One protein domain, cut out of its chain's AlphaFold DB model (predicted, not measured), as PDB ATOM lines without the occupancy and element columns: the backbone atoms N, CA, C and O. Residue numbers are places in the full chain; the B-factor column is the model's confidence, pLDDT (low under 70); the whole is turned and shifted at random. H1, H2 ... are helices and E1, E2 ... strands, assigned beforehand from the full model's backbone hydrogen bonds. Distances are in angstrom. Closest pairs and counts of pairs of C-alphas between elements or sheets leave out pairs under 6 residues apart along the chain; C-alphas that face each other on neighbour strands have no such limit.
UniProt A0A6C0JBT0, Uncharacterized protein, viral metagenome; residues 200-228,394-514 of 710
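Overview. This is residues 200 to 228 and 394 to 514 of the 710 residues of an uncharacterized protein of viral metagenome (UniProt A0A6C0JBT0). Two long helices, H2 and H3, lie side by side and run opposite ways, with the short helix H1 packed on both, so that the three centres make a triangle. The hairpin E4 and E5 joins H2 to H3 at one end of the pair; a small sheet of E1, E2 and E3 sits by the first residues of H2, and residues 503 to 514 of H3 stick out alone beyond it. The printed part has 150 residues, with three named helices and five named strands in the order H1 E1 E2 E3 H2 E4 E5 H3, and is mostly helix. One sheet has the order E1 - E2 - E3 and the other E4 - E5, both antiparallel. The whole is extended, a rod spanning 88 by 30 by 27 A, with a radius of gyration of the C-alphas of 23.2 A.

Along the chain. H1 is residues 200 to 208, 13.2 A long, beginning at C-alpha 200 at (200.733, 198.303, 108.698). E1, residues 212 to 214, is 6.2 A long, and E2, residues 217 to 220, is 10.0 A. After the cut come E3, residues 403 to 405, 6.8 A, and H2, residues 410 to 440, 45.5 A, which begins at C-alpha 410 at (173.230, 205.856, 111.994). E4, residues 441 to 445, is 13.0 A long, and E5, residues 452 to 456, is 12.9 A. H3, residues 462 to 514, is 77.3 A long and ends at C-alpha 514 at (153.865, 198.529, 91.812).

Arrangement. H1 touches H3, the same way at a shallow tilt of 11 degrees; the closest C-alphas are those of Cys 201 and Cys 483, 5.5 A apart, and H3 touches H1 with residues 479 to 491 alone. H1 touches H2 by its residues 419 to 426 alone, opposite ways at a shallow tilt of 16 degrees, closest at the C-alphas of Cys 201 and Ser 426, 7.0 A. H2 and H3 touch, opposite ways at a shallow tilt of 13 degrees, closest at the C-alphas of Tyr 415 and Leu 493, 6.1 A. In H1, H2 and H3 every O i to N i+4 pair is within hydrogen-bond range. In the hairpin E1 and E2, N 219 and O 212 are 2.9 A apart, within hydrogen-bond range; between the antiparallel E2 and E3, N 220 and O 403 are 2.8 A apart. H2 is on this sheet but only grazes it, with residues 411 to 416, and H3 only grazes it with residues 494 to 502. In the hairpin E4 and E5, N 444 and O 453 are 2.8 A apart. E4 and H3 are apart.

Size, cuts and confidence. The C-alphas of Gln 448 and Glu 514, the two farthest apart, are 89.5 A from each other. Residues 229 to 393 are not printed, and C-alphas 228 and 394 are 17.6 A apart across the cut. Of the links that are printed whole, E4 to E5 is short and the others are tight. The mean pLDDT of the printed part is 90.0, with residue 215 and residues 446 to 448 under 70.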
ATOM      1  N   LEU A 200     201.823 199.277 108.755       92.88
ATOM      2  CA  LEU A 200     200.733 198.303 108.698       92.88
ATOM      3  C   LEU A 200     199.401 198.992 108.995       92.88
ATOM      4  O   LEU A 200     198.507 198.980 108.155       92.88
ATOM      5  N   CYS A 201     199.278 199.701 110.115       93.50
ATOM      6  CA  CYS A 201     198.001 200.293 110.487       93.50
ATOM      7  C   CYS A 201     197.510 201.372 109.510       93.50
ATOM      8  O   CYS A 201     196.342 201.385 109.118       93.50
ATOM      9  N   GLN A 202     198.405 202.238 109.030       93.00
ATOM     10  CA  GLN A 202     198.045 203.288 108.084       93.00
ATOM     11  C   GLN A 202     197.537 202.712 106.757       93.00
ATOM     12  O   GLN A 202     196.602 203.265 106.175       93.00
ATOM     13  N   SER A 203     198.096 201.591 106.286       92.94
ATOM     14  CA  SER A 203     197.584 200.914 105.085       92.94
ATOM     15  C   SER A 203     196.146 200.406 105.272       92.94
ATOM     16  O   SER A 203     195.307 200.612 104.395       92.94
ATOM     17  N   ARG A 204     195.828 199.864 106.455       94.75
ATOM     18  CA  ARG A 204     194.486 199.375 106.821       94.75
ATOM     19  C   ARG A 204     193.505 200.532 106.926       94.75
ATOM     20  O   ARG A 204     192.465 200.504 106.278       94.75
ATOM     21  N   ILE A 205     193.875 201.601 107.635       94.69
ATOM     22  CA  ILE A 205     193.090 202.843 107.713       94.69
ATOM     23  C   ILE A 205     192.805 203.378 106.307       94.69
ATOM     24  O   ILE A 205     191.659 203.676 105.985       94.69
ATOM     25  N   ASN A 206     193.822 203.486 105.450       93.00
ATOM     26  CA  ASN A 206     193.672 204.019 104.095       93.00
ATOM     27  C   ASN A 206     192.754 203.164 103.215       93.00
ATOM     28  O   ASN A 206     192.091 203.712 102.332       93.00
ATOM     29  N   ALA A 207     192.697 201.852 103.453       93.94
ATOM     30  CA  ALA A 207     191.809 200.956 102.729       93.94
ATOM     31  C   ALA A 207     190.329 201.212 103.061       93.94
ATOM     32  O   ALA A 207     189.497 201.104 102.165       93.94
ATOM     33  N   ILE A 208     189.991 201.605 104.293       94.12
ATOM     34  CA  ILE A 208     188.594 201.814 104.733       94.12
ATOM     35  C   ILE A 208     188.218 203.286 104.967       94.12
ATOM     36  O   ILE A 208     187.054 203.609 105.201       94.12
ATOM     37  N   LYS A 209     189.159 204.225 104.876       91.56
ATOM     38  CA  LYS A 209     188.866 205.649 105.067       91.56
ATOM     39  C   LYS A 209     187.860 206.155 104.010       91.56
ATOM     40  O   LYS A 209     188.035 205.873 102.823       91.56
ATOM     41  N   PRO A 210     186.834 206.944 104.400       86.31
ATOM     42  CA  PRO A 210     185.922 207.584 103.451       86.31
ATOM     43  C   PRO A 210     186.665 208.437 102.415       86.31
ATOM     44  O   PRO A 210     187.637 209.118 102.750       86.31
ATOM     45  N   ARG A 211     186.173 208.453 101.169       83.44
ATOM     46  CA  ARG A 211     186.695 209.347 100.118       83.44
ATOM     47  C   ARG A 211     186.345 210.801 100.400       83.44
ATOM     48  O   ARG A 211     187.160 211.685 100.168       83.44
ATOM     49  N   GLN A 212     185.126 211.027 100.877       77.69
ATOM     50  CA  GLN A 212     184.628 212.333 101.287       77.69
ATOM     51  C   GLN A 212     183.865 212.172 102.596       77.69
ATOM     52  O   GLN A 212     183.140 211.195 102.788       77.69
ATOM     53  N   ASN A 213     184.073 213.124 103.496       74.50
ATOM     54  CA  ASN A 213     183.375 213.227 104.767       74.50
ATOM     55  C   ASN A 213     183.171 214.718 105.047       74.50
ATOM     56  O   ASN A 213     184.043 215.365 105.625       74.50
ATOM     57  N   THR A 214     182.080 215.266 104.524       75.25
ATOM     58  CA  THR A 214     181.699 216.671 104.693       75.25
ATOM     59  C   THR A 214     180.316 216.750 105.326       75.25
ATOM     60  O   THR A 214     179.605 215.750 105.421       75.25
ATOM     61  N   GLU A 215     179.907 217.948 105.740       67.81
ATOM     62  CA  GLU A 215     178.550 218.196 106.251       67.81
ATOM     63  C   GLU A 215     177.466 217.783 105.239       67.81
ATOM     64  O   GLU A 215     176.396 217.321 105.632       67.81
ATOM     65  N   ASN A 216     177.791 217.848 103.943       70.25
ATOM     66  CA  ASN A 216     176.904 217.515 102.828       70.25
ATOM     67  C   ASN A 216     176.756 216.002 102.579       70.25
ATOM     68  O   ASN A 216     175.924 215.600 101.765       70.25
ATOM     69  N   GLY A 217     177.545 215.153 103.248       79.00
ATOM     70  CA  GLY A 217     177.432 213.699 103.147       79.00
ATOM     71  C   GLY A 217     178.761 212.947 103.230       79.00
ATOM     72  O   GLY A 217     179.856 213.507 103.134       79.00
ATOM     73  N   ILE A 218     178.649 211.631 103.403       84.69
ATOM     74  CA  ILE A 218     179.772 210.696 103.475       84.69
ATOM     75  C   ILE A 218     179.759 209.821 102.222       84.69
ATOM     76  O   ILE A 218     178.743 209.202 101.906       84.69
ATOM     77  N   VAL A 219     180.904 209.736 101.537       87.50
ATOM     78  CA  VAL A 219     181.102 208.870 100.364       87.50
ATOM     79  C   VAL A 219     182.136 207.799 100.688       87.50
ATOM     80  O   VAL A 219     183.317 208.085 100.917       87.50
ATOM     81  N   LEU A 220     181.692 206.547 100.671       90.19
ATOM     82  CA  LEU A 220     182.501 205.366 100.935       90.19
ATOM     83  C   LEU A 220     182.866 204.685  99.621       90.19
ATOM     84  O   LEU A 220     181.994 204.324  98.837       90.19
ATOM     85  N   LYS A 221     184.166 204.485  99.399       89.12
ATOM     86  CA  LYS A 221     184.684 203.545  98.404       89.12
ATOM     87  C   LYS A 221     185.890 202.847  99.010       89.12
ATOM     88  O   LYS A 221     187.013 203.353  98.926       89.12
ATOM     89  N   VAL A 222     185.607 201.742  99.683       90.56
ATOM     90  CA  VAL A 222     186.603 200.934 100.378       90.56
ATOM     91  C   VAL A 222     187.509 200.251  99.344       90.56
ATOM     92  O   VAL A 222     187.072 199.895  98.254       90.56
ATOM     93  N   LYS A 223     188.802 200.142  99.653       90.88
ATOM     94  CA  LYS A 223     189.857 199.568  98.802       90.88
ATOM     95  C   LYS A 223     190.463 198.315  99.437       90.88
ATOM     96  O   LYS A 223     191.676 198.140  99.464       90.88
ATOM     97  N   ASN A 224     189.623 197.470 100.017       91.56
ATOM     98  CA  ASN A 224     190.053 196.275 100.737       91.56
ATOM     99  C   ASN A 224     190.274 195.064  99.822       91.56
ATOM    100  O   ASN A 224     191.021 194.174 100.199       91.56
ATOM    101  N   CYS A 225     189.684 195.032  98.624       90.50
ATOM    102  CA  CYS A 225     189.826 193.899  97.703       90.50
ATOM    103  C   CYS A 225     191.262 193.623  97.240       90.50
ATOM    104  O   CYS A 225     191.551 192.508  96.831       90.50
ATOM    105  N   ASP A 226     192.157 194.611  97.294       88.94
ATOM    106  CA  ASP A 226     193.576 194.423  96.976       88.94
ATOM    107  C   ASP A 226     194.444 194.268  98.232       88.94
ATOM    108  O   ASP A 226     195.671 194.189  98.134       88.94
ATOM    109  N   MET A 227     193.839 194.227  99.428       90.38
ATOM    110  CA  MET A 227     194.613 194.021 100.644       90.38
ATOM    111  C   MET A 227     195.211 192.622 100.685       90.38
ATOM    112  O   MET A 227     194.583 191.642 100.300       90.38
ATOM    113  N   ASN A 228     196.442 192.561 101.187       91.69
ATOM    114  CA  ASN A 228     197.258 191.365 101.341       91.69
ATOM    115  C   ASN A 228     197.645 190.686 100.022       91.69
ATOM    116  O   ASN A 228     198.304 189.656 100.072       91.69
ATOM    117  N   ASN A 394     184.328 190.489  91.031       82.94
ATOM    118  CA  ASN A 394     184.025 191.246  89.813       82.94
ATOM    119  C   ASN A 394     183.987 192.761  90.068       82.94
ATOM    120  O   ASN A 394     183.777 193.216  91.191       82.94
ATOM    121  N   LYS A 395     184.107 193.562  88.997       79.88
ATOM    122  CA  LYS A 395     183.981 195.035  89.065       79.88
ATOM    123  C   LYS A 395     182.632 195.499  89.626       79.88
ATOM    124  O   LYS A 395     182.554 196.556  90.247       79.88
ATOM    125  N   ASP A 396     181.593 194.690  89.437       82.94
ATOM    126  CA  ASP A 396     180.247 194.947  89.950       82.94
ATOM    127  C   ASP A 396     180.006 194.396  91.358       82.94
ATOM    128  O   ASP A 396     178.913 194.591  91.908       82.94
ATOM    129  N   SER A 397     180.996 193.725  91.957       88.31
ATOM    130  CA  SER A 397     180.861 193.189  93.304       88.31
ATOM    131  C   SER A 397     180.644 194.319  94.323       88.31
ATOM    132  O   SER A 397     181.165 195.429  94.149       88.31
ATOM    133  N   PRO A 398     179.880 194.071  95.405       88.75
ATOM    134  CA  PRO A 398     179.451 195.134  96.308       88.75
ATOM    135  C   PRO A 398     180.598 195.947  96.921       88.75
ATOM    136  O   PRO A 398     180.470 197.158  97.055       88.75
ATOM    137  N   TRP A 399     181.752 195.345  97.226       89.62
ATOM    138  CA  TRP A 399     182.869 196.096  97.814       89.62
ATOM    139  C   TRP A 399     183.646 196.973  96.831       89.62
ATOM    140  O   TRP A 399     184.380 197.859  97.261       89.62
ATOM    141  N   GLN A 400     183.456 196.798  95.522       88.00
ATOM    142  CA  GLN A 400     184.093 197.651  94.514       88.00
ATOM    143  C   GLN A 400     183.283 198.928  94.212       88.00
ATOM    144  O   GLN A 400     183.802 199.885  93.615       88.00
ATOM    145  N   LYS A 401     182.018 198.973  94.650       89.75
ATOM    146  CA  LYS A 401     181.080 200.078  94.417       89.75
ATOM    147  C   LYS A 401     181.262 201.219  95.421       89.75
ATOM    148  O   LYS A 401     181.814 201.055  96.508       89.75
ATOM    149  N   SER A 402     180.800 202.406  95.028       90.25
ATOM    150  CA  SER A 402     180.757 203.573  95.918       90.25
ATOM    151  C   SER A 402     179.372 203.705  96.541       90.25
ATOM    152  O   SER A 402     178.371 203.549  95.843       90.25
ATOM    153  N   TYR A 403     179.317 204.055  97.823       90.69
ATOM    154  CA  TYR A 403     178.074 204.261  98.563       90.69
ATOM    155  C   TYR A 403     178.079 205.636  99.213       90.69
ATOM    156  O   TYR A 403     179.049 206.012  99.872       90.69
ATOM    157  N   SER A 404     176.980 206.365  99.047       88.69
ATOM    158  CA  SER A 404     176.804 207.699  99.616       88.69
ATOM    159  C   SER A 404     175.683 207.695 100.649       88.69
ATOM    160  O   SER A 404     174.663 207.020 100.479       88.69
ATOM    161  N   GLY A 405     175.875 208.455 101.724       85.06
ATOM    162  CA  GLY A 405     174.914 208.586 102.813       85.06
ATOM    163  C   GLY A 405     174.967 209.957 103.474       85.06
ATOM    164  O   GLY A 405     175.950 210.687 103.356       85.06
ATOM    165  N   ASN A 406     173.888 210.304 104.173       81.25
ATOM    166  CA  ASN A 406     173.812 211.514 104.988       81.25
ATOM    167  C   ASN A 406     174.618 211.318 106.289       81.25
ATOM    168  O   ASN A 406     174.681 210.211 106.823       81.25
ATOM    169  N   THR A 407     175.197 212.391 106.826       74.75
ATOM    170  CA  THR A 407     175.872 212.425 108.134       74.75
ATOM    171  C   THR A 407     174.960 212.024 109.304       74.75
ATOM    172  O   THR A 407     175.452 211.531 110.320       74.75
ATOM    173  N   ASN A 408     173.639 212.165 109.153       80.06
ATOM    174  CA  ASN A 408     172.637 211.738 110.137       80.06
ATOM    175  C   ASN A 408     172.276 210.243 110.067       80.06
ATOM    176  O   ASN A 408     171.598 209.739 110.964       80.06
ATOM    177  N   ASP A 409     172.711 209.518 109.032       88.56
ATOM    178  CA  ASP A 409     172.489 208.075 108.943       88.56
ATOM    179  C   ASP A 409     173.306 207.353 110.028       88.56
ATOM    180  O   ASP A 409     174.529 207.506 110.131       88.56
ATOM    181  N   LYS A 410     172.626 206.547 110.850       91.44
ATOM    182  CA  LYS A 410     173.230 205.856 111.994       91.44
ATOM    183  C   LYS A 410     174.406 204.965 111.585       91.44
ATOM    184  O   LYS A 410     175.393 204.920 112.321       91.44
ATOM    185  N   LEU A 411     174.325 204.259 110.454       92.81
ATOM    186  CA  LEU A 411     175.384 203.354 110.001       92.81
ATOM    187  C   LEU A 411     176.608 204.141 109.528       92.81
ATOM    188  O   LEU A 411     177.723 203.838 109.949       92.81
ATOM    189  N   PHE A 412     176.406 205.199 108.738       91.12
ATOM    190  CA  PHE A 412     177.500 206.059 108.277       91.12
ATOM    191  C   PHE A 412     178.170 206.815 109.430       91.12
ATOM    192  O   PHE A 412     179.398 206.900 109.473       91.12
ATOM    193  N   LYS A 413     177.391 207.303 110.402       90.06
ATOM    194  CA  LYS A 413     177.921 207.927 111.621       90.06
ATOM    195  C   LYS A 413     178.754 206.943 112.440       90.06
ATOM    196  O   LYS A 413     179.892 207.251 112.782       90.06
ATOM    197  N   THR A 414     178.219 205.746 112.696       93.25
ATOM    198  CA  THR A 414     178.928 204.689 113.442       93.25
ATOM    199  C   THR A 414     180.231 204.303 112.742       93.25
ATOM    200  O   THR A 414     181.266 204.157 113.389       93.25
ATOM    201  N   TYR A 415     180.204 204.192 111.412       94.00
ATOM    202  CA  TYR A 415     181.388 203.938 110.600       94.00
ATOM    203  C   TYR A 415     182.429 205.054 110.740       94.00
ATOM    204  O   TYR A 415     183.584 204.789 111.065       94.00
ATOM    205  N   ALA A 416     182.032 206.316 110.554       91.44
ATOM    206  CA  ALA A 416     182.935 207.461 110.650       91.44
ATOM    207  C   ALA A 416     183.551 207.614 112.053       91.44
ATOM    208  O   ALA A 416     184.749 207.881 112.177       91.44
ATOM    209  N   GLU A 417     182.760 207.407 113.111       92.56
ATOM    210  CA  GLU A 417     183.231 207.402 114.501       92.56
ATOM    211  C   GLU A 417     184.239 206.275 114.755       92.56
ATOM    212  O   GLU A 417     185.272 206.505 115.389       92.56
ATOM    213  N   HIS A 418     183.986 205.085 114.204       95.94
ATOM    214  CA  HIS A 418     184.904 203.951 114.293       95.94
ATOM    215  C   HIS A 418     186.250 204.261 113.622       95.94
ATOM    216  O   HIS A 418     187.288 204.160 114.277       95.94
ATOM    217  N   ILE A 419     186.253 204.761 112.379       94.56
ATOM    218  CA  ILE A 419     187.493 205.168 111.688       94.56
ATOM    219  C   ILE A 419     188.241 206.257 112.472       94.56
ATOM    220  O   ILE A 419     189.465 206.204 112.601       94.56
ATOM    221  N   LYS A 420     187.521 207.232 113.044       94.38
ATOM    222  CA  LYS A 420     188.122 208.270 113.893       94.38
ATOM    223  C   LYS A 420     188.815 207.663 115.117       94.38
ATOM    224  O   LYS A 420     189.925 208.080 115.442       94.38
ATOM    225  N   SER A 421     188.186 206.687 115.778       96.19
ATOM    226  CA  SER A 421     188.796 205.997 116.921       96.19
ATOM    227  C   SER A 421     190.022 205.172 116.529       96.19
ATOM    228  O   SER A 421     191.041 205.276 117.204       96.19
ATOM    229  N   MET A 422     189.970 204.460 115.401       95.12
ATOM    230  CA  MET A 422     191.089 203.681 114.865       95.12
ATOM    231  C   MET A 422     192.318 204.571 114.613       95.12
ATOM    232  O   MET A 422     193.419 204.266 115.071       95.12
ATOM    233  N   ILE A 423     192.124 205.735 113.976       94.06
ATOM    234  CA  ILE A 423     193.194 206.723 113.745       94.06
ATOM    235  C   ILE A 423     193.762 207.241 115.074       94.06
ATOM    236  O   ILE A 423     194.980 207.281 115.253       94.06
ATOM    237  N   ALA A 424     192.899 207.637 116.015       95.38
ATOM    238  CA  ALA A 424     193.333 208.185 117.299       95.38
ATOM    239  C   ALA A 424     194.117 207.158 118.137       95.38
ATOM    240  O   ALA A 424     195.126 207.504 118.756       95.38
ATOM    241  N   ASN A 425     193.678 205.897 118.127       94.69
ATOM    242  CA  ASN A 425     194.348 204.795 118.811       94.69
ATOM    243  C   ASN A 425     195.728 204.516 118.197       94.69
ATOM    244  O   ASN A 425     196.708 204.461 118.940       94.69
ATOM    245  N   SER A 426     195.825 204.443 116.863       94.06
ATOM    246  CA  SER A 426     197.105 204.281 116.150       94.06
ATOM    247  C   SER A 426     198.097 205.378 116.536       94.06
ATOM    248  O   SER A 426     199.191 205.098 117.024       94.06
ATOM    249  N   GLN A 427     197.676 206.643 116.445       93.06
ATOM    250  CA  GLN A 427     198.519 207.797 116.775       93.06
ATOM    251  C   GLN A 427     198.957 207.821 118.246       93.06
ATOM    252  O   GLN A 427     200.048 208.293 118.570       93.06
ATOM    253  N   LYS A 428     198.109 207.340 119.164       95.38
ATOM    254  CA  LYS A 428     198.456 207.226 120.585       95.38
ATOM    255  C   LYS A 428     199.599 206.230 120.789       95.38
ATOM    256  O   LYS A 428     200.529 206.529 121.538       95.38
ATOM    257  N   ILE A 429     199.543 205.076 120.129       95.06
ATOM    258  CA  ILE A 429     200.563 204.031 120.267       95.06
ATOM    259  C   ILE A 429     201.856 204.436 119.550       95.06
ATOM    260  O   ILE A 429     202.929 204.319 120.135       95.06
ATOM    261  N   GLU A 430     201.769 205.036 118.359       92.38
ATOM    262  CA  GLU A 430     202.920 205.626 117.658       92.38
ATOM    263  C   GLU A 430     203.671 206.632 118.548       92.38
ATOM    264  O   GLU A 430     204.897 206.585 118.659       92.38
ATOM    265  N   LYS A 431     202.950 207.498 119.277       93.31
ATOM    266  CA  LYS A 431     203.559 208.408 120.263       93.31
ATOM    267  C   LYS A 431     204.244 207.664 121.413       93.31
ATOM    268  O   LYS A 431     205.292 208.118 121.873       93.31
ATOM    269  N   SER A 432     203.687 206.542 121.877       96.12
ATOM    270  CA  SER A 432     204.317 205.701 122.907       96.12
ATOM    271  C   SER A 432     205.630 205.089 122.413       96.12
ATOM    272  O   SER A 432     206.630 205.136 123.133       96.12
ATOM    273  N   LEU A 433     205.658 204.606 121.168       95.75
ATOM    274  CA  LEU A 433     206.859 204.082 120.517       95.75
ATOM    275  C   LEU A 433     207.930 205.173 120.350       95.75
ATOM    276  O   LEU A 433     209.088 204.978 120.720       95.75
ATOM    277  N   LEU A 434     207.550 206.376 119.907       91.44
ATOM    278  CA  LEU A 434     208.466 207.524 119.853       91.44
ATOM    279  C   LEU A 434     208.990 207.919 121.243       91.44
ATOM    280  O   LEU A 434     210.135 208.348 121.380       91.44
ATOM    281  N   ASN A 435     208.181 207.763 122.293       95.06
ATOM    282  CA  ASN A 435     208.626 208.004 123.664       95.06
ATOM    283  C   ASN A 435     209.644 206.960 124.152       95.06
ATOM    284  O   ASN A 435     210.454 207.264 125.025       95.06
ATOM    285  N   ILE A 436     209.638 205.746 123.598       96.31
ATOM    286  CA  ILE A 436     210.696 204.760 123.853       96.31
ATOM    287  C   ILE A 436     211.996 205.206 123.183       96.31
ATOM    288  O   ILE A 436     213.032 205.200 123.839       96.31
ATOM    289  N   ILE A 437     211.950 205.700 121.939       91.88
ATOM    290  CA  ILE A 437     213.137 206.284 121.282       91.88
ATOM    291  C   ILE A 437     213.738 207.406 122.142       91.88
ATOM    292  O   ILE A 437     214.948 207.442 122.348       91.88
ATOM    293  N   LYS A 438     212.907 208.281 122.725       91.00
ATOM    294  CA  LYS A 438     213.364 209.338 123.651       91.00
ATOM    295  C   LYS A 438     214.000 208.816 124.942       91.00
ATOM    296  O   LYS A 438     214.715 209.558 125.598       91.00
ATOM    297  N   GLN A 439     213.715 207.578 125.337       94.19
ATOM    298  CA  GLN A 439     214.373 206.934 126.474       94.19
ATOM    299  C   GLN A 439     215.670 206.237 126.061       94.19
ATOM    300  O   GLN A 439     216.552 206.094 126.903       94.19
ATOM    301  N   LEU A 440     215.802 205.840 124.790       92.94
ATOM    302  CA  LEU A 440     217.027 205.247 124.256       92.94
ATOM    303  C   LEU A 440     218.138 206.273 124.029       92.94
ATOM    304  O   LEU A 440     219.311 205.965 124.230       92.94
ATOM    305  N   PHE A 441     217.771 207.485 123.618       91.75
ATOM    306  CA  PHE A 441     218.719 208.534 123.259       91.75
ATOM    307  C   PHE A 441     218.510 209.794 124.090       91.75
ATOM    308  O   PHE A 441     217.388 210.142 124.449       91.75
ATOM    309  N   SER A 442     219.593 210.518 124.339       88.62
ATOM    310  CA  SER A 442     219.589 211.813 125.015       88.62
ATOM    311  C   SER A 442     220.437 212.817 124.245       88.62
ATOM    312  O   SER A 442     221.376 212.438 123.552       88.62
ATOM    313  N   PHE A 443     220.132 214.107 124.382       82.69
ATOM    314  CA  PHE A 443     221.039 215.150 123.913       82.69
ATOM    315  C   PHE A 443     222.055 215.459 125.006       82.69
ATOM    316  O   PHE A 443     221.687 215.935 126.079       82.69
ATOM    317  N   TRP A 444     223.325 215.217 124.717       78.31
ATOM    318  CA  TRP A 444     224.439 215.723 125.501       78.31
ATOM    319  C   TRP A 444     224.830 217.108 124.979       78.31
ATOM    320  O   TRP A 444     224.826 217.341 123.771       78.31
ATOM    321  N   VAL A 445     225.114 218.050 125.878       77.19
ATOM    322  CA  VAL A 445     225.570 219.394 125.500       77.19
ATOM    323  C   VAL A 445     227.078 219.436 125.643       77.19
ATOM    324  O   VAL A 445     227.588 219.223 126.742       77.19
ATOM    325  N   ASP A 446     227.765 219.746 124.548       69.06
ATOM    326  CA  ASP A 446     229.208 219.947 124.566       69.06
ATOM    327  C   ASP A 446     229.566 221.115 125.507       69.06
ATOM    328  O   ASP A 446     229.099 222.236 125.274       69.06
ATOM    329  N   PRO A 447     230.373 220.895 126.565       69.62
ATOM    330  CA  PRO A 447     230.746 221.934 127.520       69.62
ATOM    331  C   PRO A 447     231.460 223.125 126.879       69.62
ATOM    332  O   PRO A 447     231.362 224.240 127.389       69.62
ATOM    333  N   GLN A 448     232.170 222.903 125.771       67.56
ATOM    334  CA  GLN A 448     232.938 223.927 125.075       67.56
ATOM    335  C   GLN A 448     232.146 224.547 123.925       67.56
ATOM    336  O   GLN A 448     232.046 225.770 123.834       67.56
ATOM    337  N   LYS A 449     231.526 223.724 123.074       72.81
ATOM    338  CA  LYS A 449     230.795 224.217 121.891       72.81
ATOM    339  C   LYS A 449     229.368 224.660 122.188       72.81
ATOM    340  O   LYS A 449     228.733 225.290 121.346       72.81
ATOM    341  N   LYS A 450     228.825 224.283 123.352       73.25
ATOM    342  CA  LYS A 450     227.401 224.421 123.713       73.25
ATOM    343  C   LYS A 450     226.449 223.796 122.682       73.25
ATOM    344  O   LYS A 450     225.264 224.127 122.637       73.25
ATOM    345  N   GLN A 451     226.954 222.877 121.861       75.88
ATOM    346  CA  GLN A 451     226.194 222.197 120.823       75.88
ATOM    347  C   GLN A 451     225.521 220.952 121.399       75.88
ATOM    348  O   GLN A 451     226.108 220.230 122.202       75.88
ATOM    349  N   LYS A 452     224.276 220.699 120.988       77.44
ATOM    350  CA  LYS A 452     223.545 219.482 121.353       77.44
ATOM    351  C   LYS A 452     223.949 218.345 120.422       77.44
ATOM    352  O   LYS A 452     223.705 218.423 119.221       77.44
ATOM    353  N   VAL A 453     224.497 217.284 120.995       78.06
ATOM    354  CA  VAL A 453     224.914 216.067 120.300       78.06
ATOM    355  C   VAL A 453     224.050 214.903 120.778       78.06
ATOM    356  O   VAL A 453     223.789 214.765 121.972       78.06
ATOM    357  N   LEU A 454     223.556 214.078 119.854       83.56
ATOM    358  CA  LEU A 454     222.731 212.917 120.191       83.56
ATOM    359  C   LEU A 454     223.615 211.756 120.669       83.56
ATOM    360  O   LEU A 454     224.507 211.323 119.946       83.56
ATOM    361  N   THR A 455     223.343 211.226 121.857       85.56
ATOM    362  CA  THR A 455     224.066 210.100 122.464       85.56
ATOM    363  C   THR A 455     223.092 209.040 122.982       85.56
ATOM    364  O   THR A 455     221.893 209.298 123.122       85.56
ATOM    365  N   ILE A 456     223.584 207.829 123.267       88.88
ATOM    366  CA  ILE A 456     222.816 206.841 124.038       88.88
ATOM    367  C   ILE A 456     222.530 207.412 125.428       88.88
ATOM    368  O   ILE A 456     223.430 207.958 126.068       88.88
ATOM    369  N   ASN A 457     221.288 207.267 125.894       89.94
ATOM    370  CA  ASN A 457     220.881 207.757 127.204       89.94
ATOM    371  C   ASN A 457     221.752 207.121 128.307       89.94
ATOM    372  O   ASN A 457     221.780 205.891 128.420       89.94
ATOM    373  N   PRO A 458     222.456 207.927 129.127       85.56
ATOM    374  CA  PRO A 458     223.385 207.413 130.124       85.56
ATOM    375  C   PRO A 458     222.723 206.598 131.236       85.56
ATOM    376  O   PRO A 458     223.388 205.771 131.847       85.56
ATOM    377  N   GLU A 459     221.421 206.773 131.458       87.19
ATOM    378  CA  GLU A 459     220.659 205.997 132.438       87.19
ATOM    379  C   GLU A 459     220.293 204.584 131.951       87.19
ATOM    380  O   GLU A 459     219.610 203.838 132.660       87.19
ATOM    381  N   LEU A 460     220.649 204.214 130.715       90.12
ATOM    382  CA  LEU A 460     220.386 202.875 130.200       90.12
ATOM    383  C   LEU A 460     221.352 201.849 130.792       90.12
ATOM    384  O   LEU A 460     222.571 201.964 130.693       90.12
ATOM    385  N   ASN A 461     220.769 200.773 131.305       89.19
ATOM    386  CA  ASN A 461     221.441 199.551 131.727       89.19
ATOM    387  C   ASN A 461     220.652 198.340 131.197       89.19
ATOM    388  O   ASN A 461     219.573 198.503 130.620       89.19
ATOM    389  N   ASN A 462     221.165 197.125 131.383       85.06
ATOM    390  CA  ASN A 462     220.536 195.901 130.883       85.06
ATOM    391  C   ASN A 462     219.092 195.734 131.378       85.06
ATOM    392  O   ASN A 462     218.226 195.389 130.583       85.06
ATOM    393  N   LYS A 463     218.811 196.067 132.644       90.00
ATOM    394  CA  LYS A 463     217.463 195.976 133.219       90.00
ATOM    395  C   LYS A 463     216.491 196.956 132.556       90.00
ATOM    396  O   LYS A 463     215.419 196.556 132.115       90.00
ATOM    397  N   LYS A 464     216.874 198.231 132.427       92.69
ATOM    398  CA  LYS A 464     216.064 199.250 131.736       92.69
ATOM    399  C   LYS A 464     215.875 198.874 130.264       92.69
ATOM    400  O   LYS A 464     214.806 199.083 129.704       92.69
ATOM    401  N   LEU A 465     216.881 198.261 129.641       91.00
ATOM    402  CA  LEU A 465     216.798 197.777 128.267       91.00
ATOM    403  C   LEU A 465     215.847 196.577 128.120       91.00
ATOM    404  O   LEU A 465     215.110 196.519 127.138       91.00
ATOM    405  N   ASP A 466     215.808 195.657 129.088       90.38
ATOM    406  CA  ASP A 466     214.815 194.573 129.158       90.38
ATOM    407  C   ASP A 466     213.394 195.141 129.274       90.38
ATOM    408  O   ASP A 466     212.509 194.771 128.500       90.38
ATOM    409  N   GLU A 467     213.191 196.110 130.171       94.88
ATOM    410  CA  GLU A 467     211.913 196.806 130.351       94.88
ATOM    411  C   GLU A 467     211.465 197.512 129.060       94.88
ATOM    412  O   GLU A 467     210.319 197.355 128.627       94.88
ATOM    413  N   LEU A 468     212.373 198.234 128.391       96.69
ATOM    414  CA  LEU A 468     212.096 198.875 127.105       96.69
ATOM    415  C   LEU A 468     211.842 197.857 125.989       96.69
ATOM    416  O   LEU A 468     210.988 198.110 125.142       96.69
ATOM    417  N   THR A 469     212.516 196.704 125.992       94.69
ATOM    418  CA  THR A 469     212.281 195.621 125.019       94.69
ATOM    419  C   THR A 469     210.852 195.093 125.152       94.69
ATOM    420  O   THR A 469     210.115 195.041 124.167       94.69
ATOM    421  N   VAL A 470     210.427 194.765 126.378       95.50
ATOM    422  CA  VAL A 470     209.070 194.275 126.665       95.50
ATOM    423  C   VAL A 470     208.024 195.340 126.342       95.50
ATOM    424  O   VAL A 470     207.016 195.039 125.701       95.50
ATOM    425  N   LYS A 471     208.265 196.598 126.731       97.69
ATOM    426  CA  LYS A 471     207.357 197.708 126.420       97.69
ATOM    427  C   LYS A 471     207.214 197.914 124.912       97.69
ATOM    428  O   LYS A 471     206.095 198.050 124.432       97.69
ATOM    429  N   THR A 472     208.322 197.890 124.173       98.00
ATOM    430  CA  THR A 472     208.325 198.032 122.708       98.00
ATOM    431  C   THR A 472     207.518 196.924 122.059       98.00
ATOM    432  O   THR A 472     206.616 197.211 121.279       98.00
ATOM    433  N   ARG A 473     207.781 195.667 122.433       97.19
ATOM    434  CA  ARG A 473     207.025 194.508 121.955       97.19
ATOM    435  C   ARG A 473     205.523 194.706 122.187       97.19
ATOM    436  O   ARG A 473     204.752 194.647 121.237       97.19
ATOM    437  N   ASN A 474     205.113 195.018 123.414       97.50
ATOM    438  CA  ASN A 474     203.702 195.208 123.762       97.50
ATOM    439  C   ASN A 474     203.039 196.371 123.007       97.50
ATOM    440  O   ASN A 474     201.887 196.241 122.584       97.50
ATOM    441  N   ASP A 475     203.748 197.488 122.827       98.19
ATOM    442  CA  ASP A 475     203.256 198.641 122.067       98.19
ATOM    443  C   ASP A 475     203.062 198.259 120.581       98.19
ATOM    444  O   ASP A 475     202.002 198.534 120.021       98.19
ATOM    445  N   ILE A 476     204.014 197.545 119.959       98.06
ATOM    446  CA  ILE A 476     203.891 197.059 118.567       98.06
ATOM    447  C   ILE A 476     202.734 196.058 118.432       98.06
ATOM    448  O   ILE A 476     201.913 196.190 117.526       98.06
ATOM    449  N   LEU A 477     202.622 195.089 119.348       97.38
ATOM    450  CA  LEU A 477     201.513 194.125 119.375       97.38
ATOM    451  C   LEU A 477     200.164 194.838 119.424       97.38
ATOM    452  O   LEU A 477     199.266 194.521 118.650       97.38
ATOM    453  N   SER A 478     200.041 195.815 120.324       96.94
ATOM    454  CA  SER A 478     198.813 196.590 120.497       96.94
ATOM    455  C   SER A 478     198.470 197.391 119.243       96.94
ATOM    456  O   SER A 478     197.298 197.475 118.886       96.94
ATOM    457  N   LEU A 479     199.476 197.952 118.561       97.12
ATOM    458  CA  LEU A 479     199.279 198.662 117.301       97.12
ATOM    459  C   LEU A 479     198.798 197.713 116.201       97.12
ATOM    460  O   LEU A 479     197.812 198.008 115.537       97.12
ATOM    461  N   TYR A 480     199.475 196.583 116.002       97.25
ATOM    462  CA  TYR A 480     199.207 195.688 114.875       97.25
ATOM    463  C   TYR A 480     197.924 194.888 115.048       97.25
ATOM    464  O   TYR A 480     197.063 194.937 114.174       97.25
ATOM    465  N   ILE A 481     197.763 194.210 116.185       97.19
ATOM    466  CA  ILE A 481     196.563 193.418 116.470       97.19
ATOM    467  C   ILE A 481     195.347 194.337 116.584       97.19
ATOM    468  O   ILE A 481     194.343 194.098 115.922       97.19
ATOM    469  N   GLY A 482     195.451 195.421 117.362       96.19
ATOM    470  CA  GLY A 482     194.336 196.348 117.550       96.19
ATOM    471  C   GLY A 482     193.895 197.000 116.241       96.19
ATOM    472  O   GLY A 482     192.701 197.148 115.995       96.19
ATOM    473  N   CYS A 483     194.841 197.338 115.364       95.88
ATOM    474  CA  CYS A 483     194.505 197.911 114.069       95.88
ATOM    475  C   CYS A 483     193.896 196.894 113.099       95.88
ATOM    476  O   CYS A 483     192.984 197.249 112.357       95.88
ATOM    477  N   GLU A 484     194.347 195.638 113.108       96.56
ATOM    478  CA  GLU A 484     193.712 194.585 112.312       96.56
ATOM    479  C   GLU A 484     192.285 194.295 112.813       96.56
ATOM    480  O   GLU A 484     191.352 194.226 112.018       96.56
ATOM    481  N   GLU A 485     192.070 194.236 114.130       95.69
ATOM    482  CA  GLU A 485     190.733 194.094 114.724       95.69
ATOM    483  C   GLU A 485     189.807 195.265 114.351       95.69
ATOM    484  O   GLU A 485     188.666 195.057 113.920       95.69
ATOM    485  N   ASP A 486     190.297 196.505 114.464       96.75
ATOM    486  CA  ASP A 486     189.557 197.696 114.048       96.75
ATOM    487  C   ASP A 486     189.291 197.691 112.535       96.75
ATOM    488  O   ASP A 486     188.213 198.103 112.099       96.75
ATOM    489  N   PHE A 487     190.220 197.191 111.721       96.62
ATOM    490  CA  PHE A 487     190.033 197.051 110.281       96.62
ATOM    491  C   PHE A 487     188.910 196.064 109.949       96.62
ATOM    492  O   PHE A 487     187.977 196.433 109.232       96.62
ATOM    493  N   GLN A 488     188.928 194.856 110.524       95.00
ATOM    494  CA  GLN A 488     187.875 193.851 110.325       95.00
ATOM    495  C   GLN A 488     186.507 194.372 110.787       95.00
ATOM    496  O   GLN A 488     185.502 194.219 110.088       95.00
ATOM    497  N   LYS A 489     186.454 195.064 111.932       95.69
ATOM    498  CA  LYS A 489     185.224 195.714 112.405       95.69
ATOM    499  C   LYS A 489     184.756 196.815 111.452       95.69
ATOM    500  O   LYS A 489     183.558 196.939 111.204       95.69
ATOM    501  N   GLY A 490     185.683 197.595 110.903       96.00
ATOM    502  CA  GLY A 490     185.398 198.585 109.869       96.00
ATOM    503  C   GLY A 490     184.765 197.946 108.634       96.00
ATOM    504  O   GLY A 490     183.728 198.419 108.173       96.00
ATOM    505  N   LEU A 491     185.316 196.829 108.153       94.50
ATOM    506  CA  LEU A 491     184.739 196.071 107.041       94.50
ATOM    507  C   LEU A 491     183.331 195.560 107.351       94.50
ATOM    508  O   LEU A 491     182.437 195.744 106.533       94.50
ATOM    509  N   SER A 492     183.096 195.021 108.548       94.06
ATOM    510  CA  SER A 492     181.760 194.573 108.966       94.06
ATOM    511  C   SER A 492     180.735 195.720 108.993       94.06
ATOM    512  O   SER A 492     179.607 195.572 108.518       94.06
ATOM    513  N   LEU A 493     181.125 196.905 109.477       95.88
ATOM    514  CA  LEU A 493     180.268 198.096 109.425       95.88
ATOM    515  C   LEU A 493     179.993 198.534 107.978       95.88
ATOM    516  O   LEU A 493     178.864 198.911 107.656       95.88
ATOM    517  N   PHE A 494     181.000 198.467 107.104       95.12
ATOM    518  CA  PHE A 494     180.833 198.759 105.683       95.12
ATOM    519  C   PHE A 494     179.895 197.760 105.000       95.12
ATOM    520  O   PHE A 494     178.986 198.182 104.291       95.12
ATOM    521  N   GLU A 495     180.039 196.459 105.256       93.62
ATOM    522  CA  GLU A 495     179.097 195.438 104.785       93.62
ATOM    523  C   GLU A 495     177.661 195.738 105.229       93.62
ATOM    524  O   GLU A 495     176.730 195.595 104.437       93.62
ATOM    525  N   GLY A 496     177.465 196.200 106.468       94.50
ATOM    526  CA  GLY A 496     176.157 196.637 106.959       94.50
ATOM    527  C   GLY A 496     175.569 197.796 106.145       94.50
ATOM    528  O   GLY A 496     174.384 197.780 105.807       94.50
ATOM    529  N   ILE A 497     176.397 198.777 105.768       93.69
ATOM    530  CA  ILE A 497     175.999 199.891 104.890       93.69
ATOM    531  C   ILE A 497     175.641 199.385 103.492       93.69
ATOM    532  O   ILE A 497     174.605 199.766 102.948       93.69
ATOM    533  N   VAL A 498     176.478 198.515 102.924       92.50
ATOM    534  CA  VAL A 498     176.262 197.897 101.610       92.50
ATOM    535  C   VAL A 498     174.912 197.181 101.576       92.50
ATOM    536  O   VAL A 498     174.091 197.479 100.708       92.50
ATOM    537  N   LYS A 499     174.651 196.302 102.553       92.69
ATOM    538  CA  LYS A 499     173.391 195.554 102.674       92.69
ATOM    539  C   LYS A 499     172.192 196.495 102.797       92.69
ATOM    540  O   LYS A 499     171.243 196.370 102.030       92.69
ATOM    541  N   SER A 500     172.267 197.495 103.678       92.81
ATOM    542  CA  SER A 500     171.209 198.502 103.848       92.81
ATOM    543  C   SER A 500     170.890 199.244 102.539       92.81
ATOM    544  O   SER A 500     169.729 199.369 102.152       92.81
ATOM    545  N   LYS A 501     171.918 199.666 101.789       91.06
ATOM    546  CA  LYS A 501     171.745 200.374 100.509       91.06
ATOM    547  C   LYS A 501     171.198 199.485  99.396       91.06
ATOM    548  O   LYS A 501     170.449 199.970  98.546       91.06
ATOM    549  N   MET A 502     171.555 198.204  99.393       88.62
ATOM    550  CA  MET A 502     170.973 197.231  98.469       88.62
ATOM    551  C   MET A 502     169.477 197.058  98.738       88.62
ATOM    552  O   MET A 502     168.694 197.205  97.805       88.62
ATOM    553  N   ILE A 503     169.077 196.875 100.001       90.62
ATOM    554  CA  ILE A 503     167.665 196.762 100.397       90.62
ATOM    555  C   ILE A 503     166.890 198.034 100.018       90.62
ATOM    556  O   ILE A 503     165.820 197.953  99.421       90.62
ATOM    557  N   GLU A 504     167.442 199.220 100.294       89.50
ATOM    558  CA  GLU A 504     166.826 200.500  99.916       89.50
ATOM    559  C   GLU A 504     166.605 200.604  98.396       89.50
ATOM    560  O   GLU A 504     165.568 201.082  97.937       89.50
ATOM    561  N   THR A 505     167.569 200.128  97.604       89.19
ATOM    562  CA  THR A 505     167.474 200.125  96.139       89.19
ATOM    563  C   THR A 505     166.421 199.132  95.649       89.19
ATOM    564  O   THR A 505     165.638 199.482  94.766       89.19
ATOM    565  N   SER A 506     166.366 197.932  96.228       91.31
ATOM    566  CA  SER A 506     165.349 196.927  95.907       91.31
ATOM    567  C   SER A 506     163.944 197.430  96.238       91.31
ATOM    568  O   SER A 506     163.083 197.407  95.366       91.31
ATOM    569  N   MET A 507     163.731 198.013  97.423       92.69
ATOM    570  CA  MET A 507     162.441 198.609  97.799       92.69
ATOM    571  C   MET A 507     161.999 199.722  96.840       92.69
ATOM    572  O   MET A 507     160.822 199.831  96.513       92.69
ATOM    573  N   ARG A 508     162.930 200.562  96.365       92.00
ATOM    574  CA  ARG A 508     162.602 201.595  95.368       92.00
ATOM    575  C   ARG A 508     162.190 200.997  94.022       92.00
ATOM    576  O   ARG A 508     161.320 201.559  93.368       92.00
ATOM    577  N   ARG A 509     162.800 199.882  93.611       92.75
ATOM    578  CA  ARG A 509     162.420 199.163  92.384       92.75
ATOM    579  C   ARG A 509     161.050 198.511  92.520       92.75
ATOM    580  O   ARG A 509     160.242 198.699  91.625       92.75
ATOM    581  N   ILE A 510     160.777 197.850  93.646       92.88
ATOM    582  CA  ILE A 510     159.464 197.256  93.944       92.88
ATOM    583  C   ILE A 510     158.374 198.327  93.845       92.88
ATOM    584  O   ILE A 510     157.480 198.194  93.023       92.88
ATOM    585  N   LYS A 511     158.535 199.464  94.534       93.94
ATOM    586  CA  LYS A 511     157.588 200.592  94.441       93.94
ATOM    587  C   LYS A 511     157.420 201.144  93.026       93.94
ATOM    588  O   LYS A 511     156.351 201.622  92.663       93.94
ATOM    589  N   SER A 512     158.491 201.134  92.231       92.25
ATOM    590  CA  SER A 512     158.419 201.545  90.828       92.25
ATOM    591  C   SER A 512     157.628 200.549  89.982       92.25
ATOM    592  O   SER A 512     156.937 200.985  89.069       92.25
ATOM    593  N   PHE A 513     157.740 199.247  90.256       92.69
ATOM    594  CA  PHE A 513     156.983 198.208  89.563       92.69
ATOM    595  C   PHE A 513     155.518 198.181  90.000       92.69
ATOM    596  O   PHE A 513     154.656 198.106  89.137       92.69
ATOM    597  N   GLU A 514     155.230 198.351  91.294       91.75
ATOM    598  CA  GLU A 514     153.865 198.529  91.812       91.75
ATOM    599  C   GLU A 514     153.166 199.702  91.111       91.75
ATOM    600  O   GLU A 514     152.083 199.540  90.562       91.75
TER     601      GLU A 514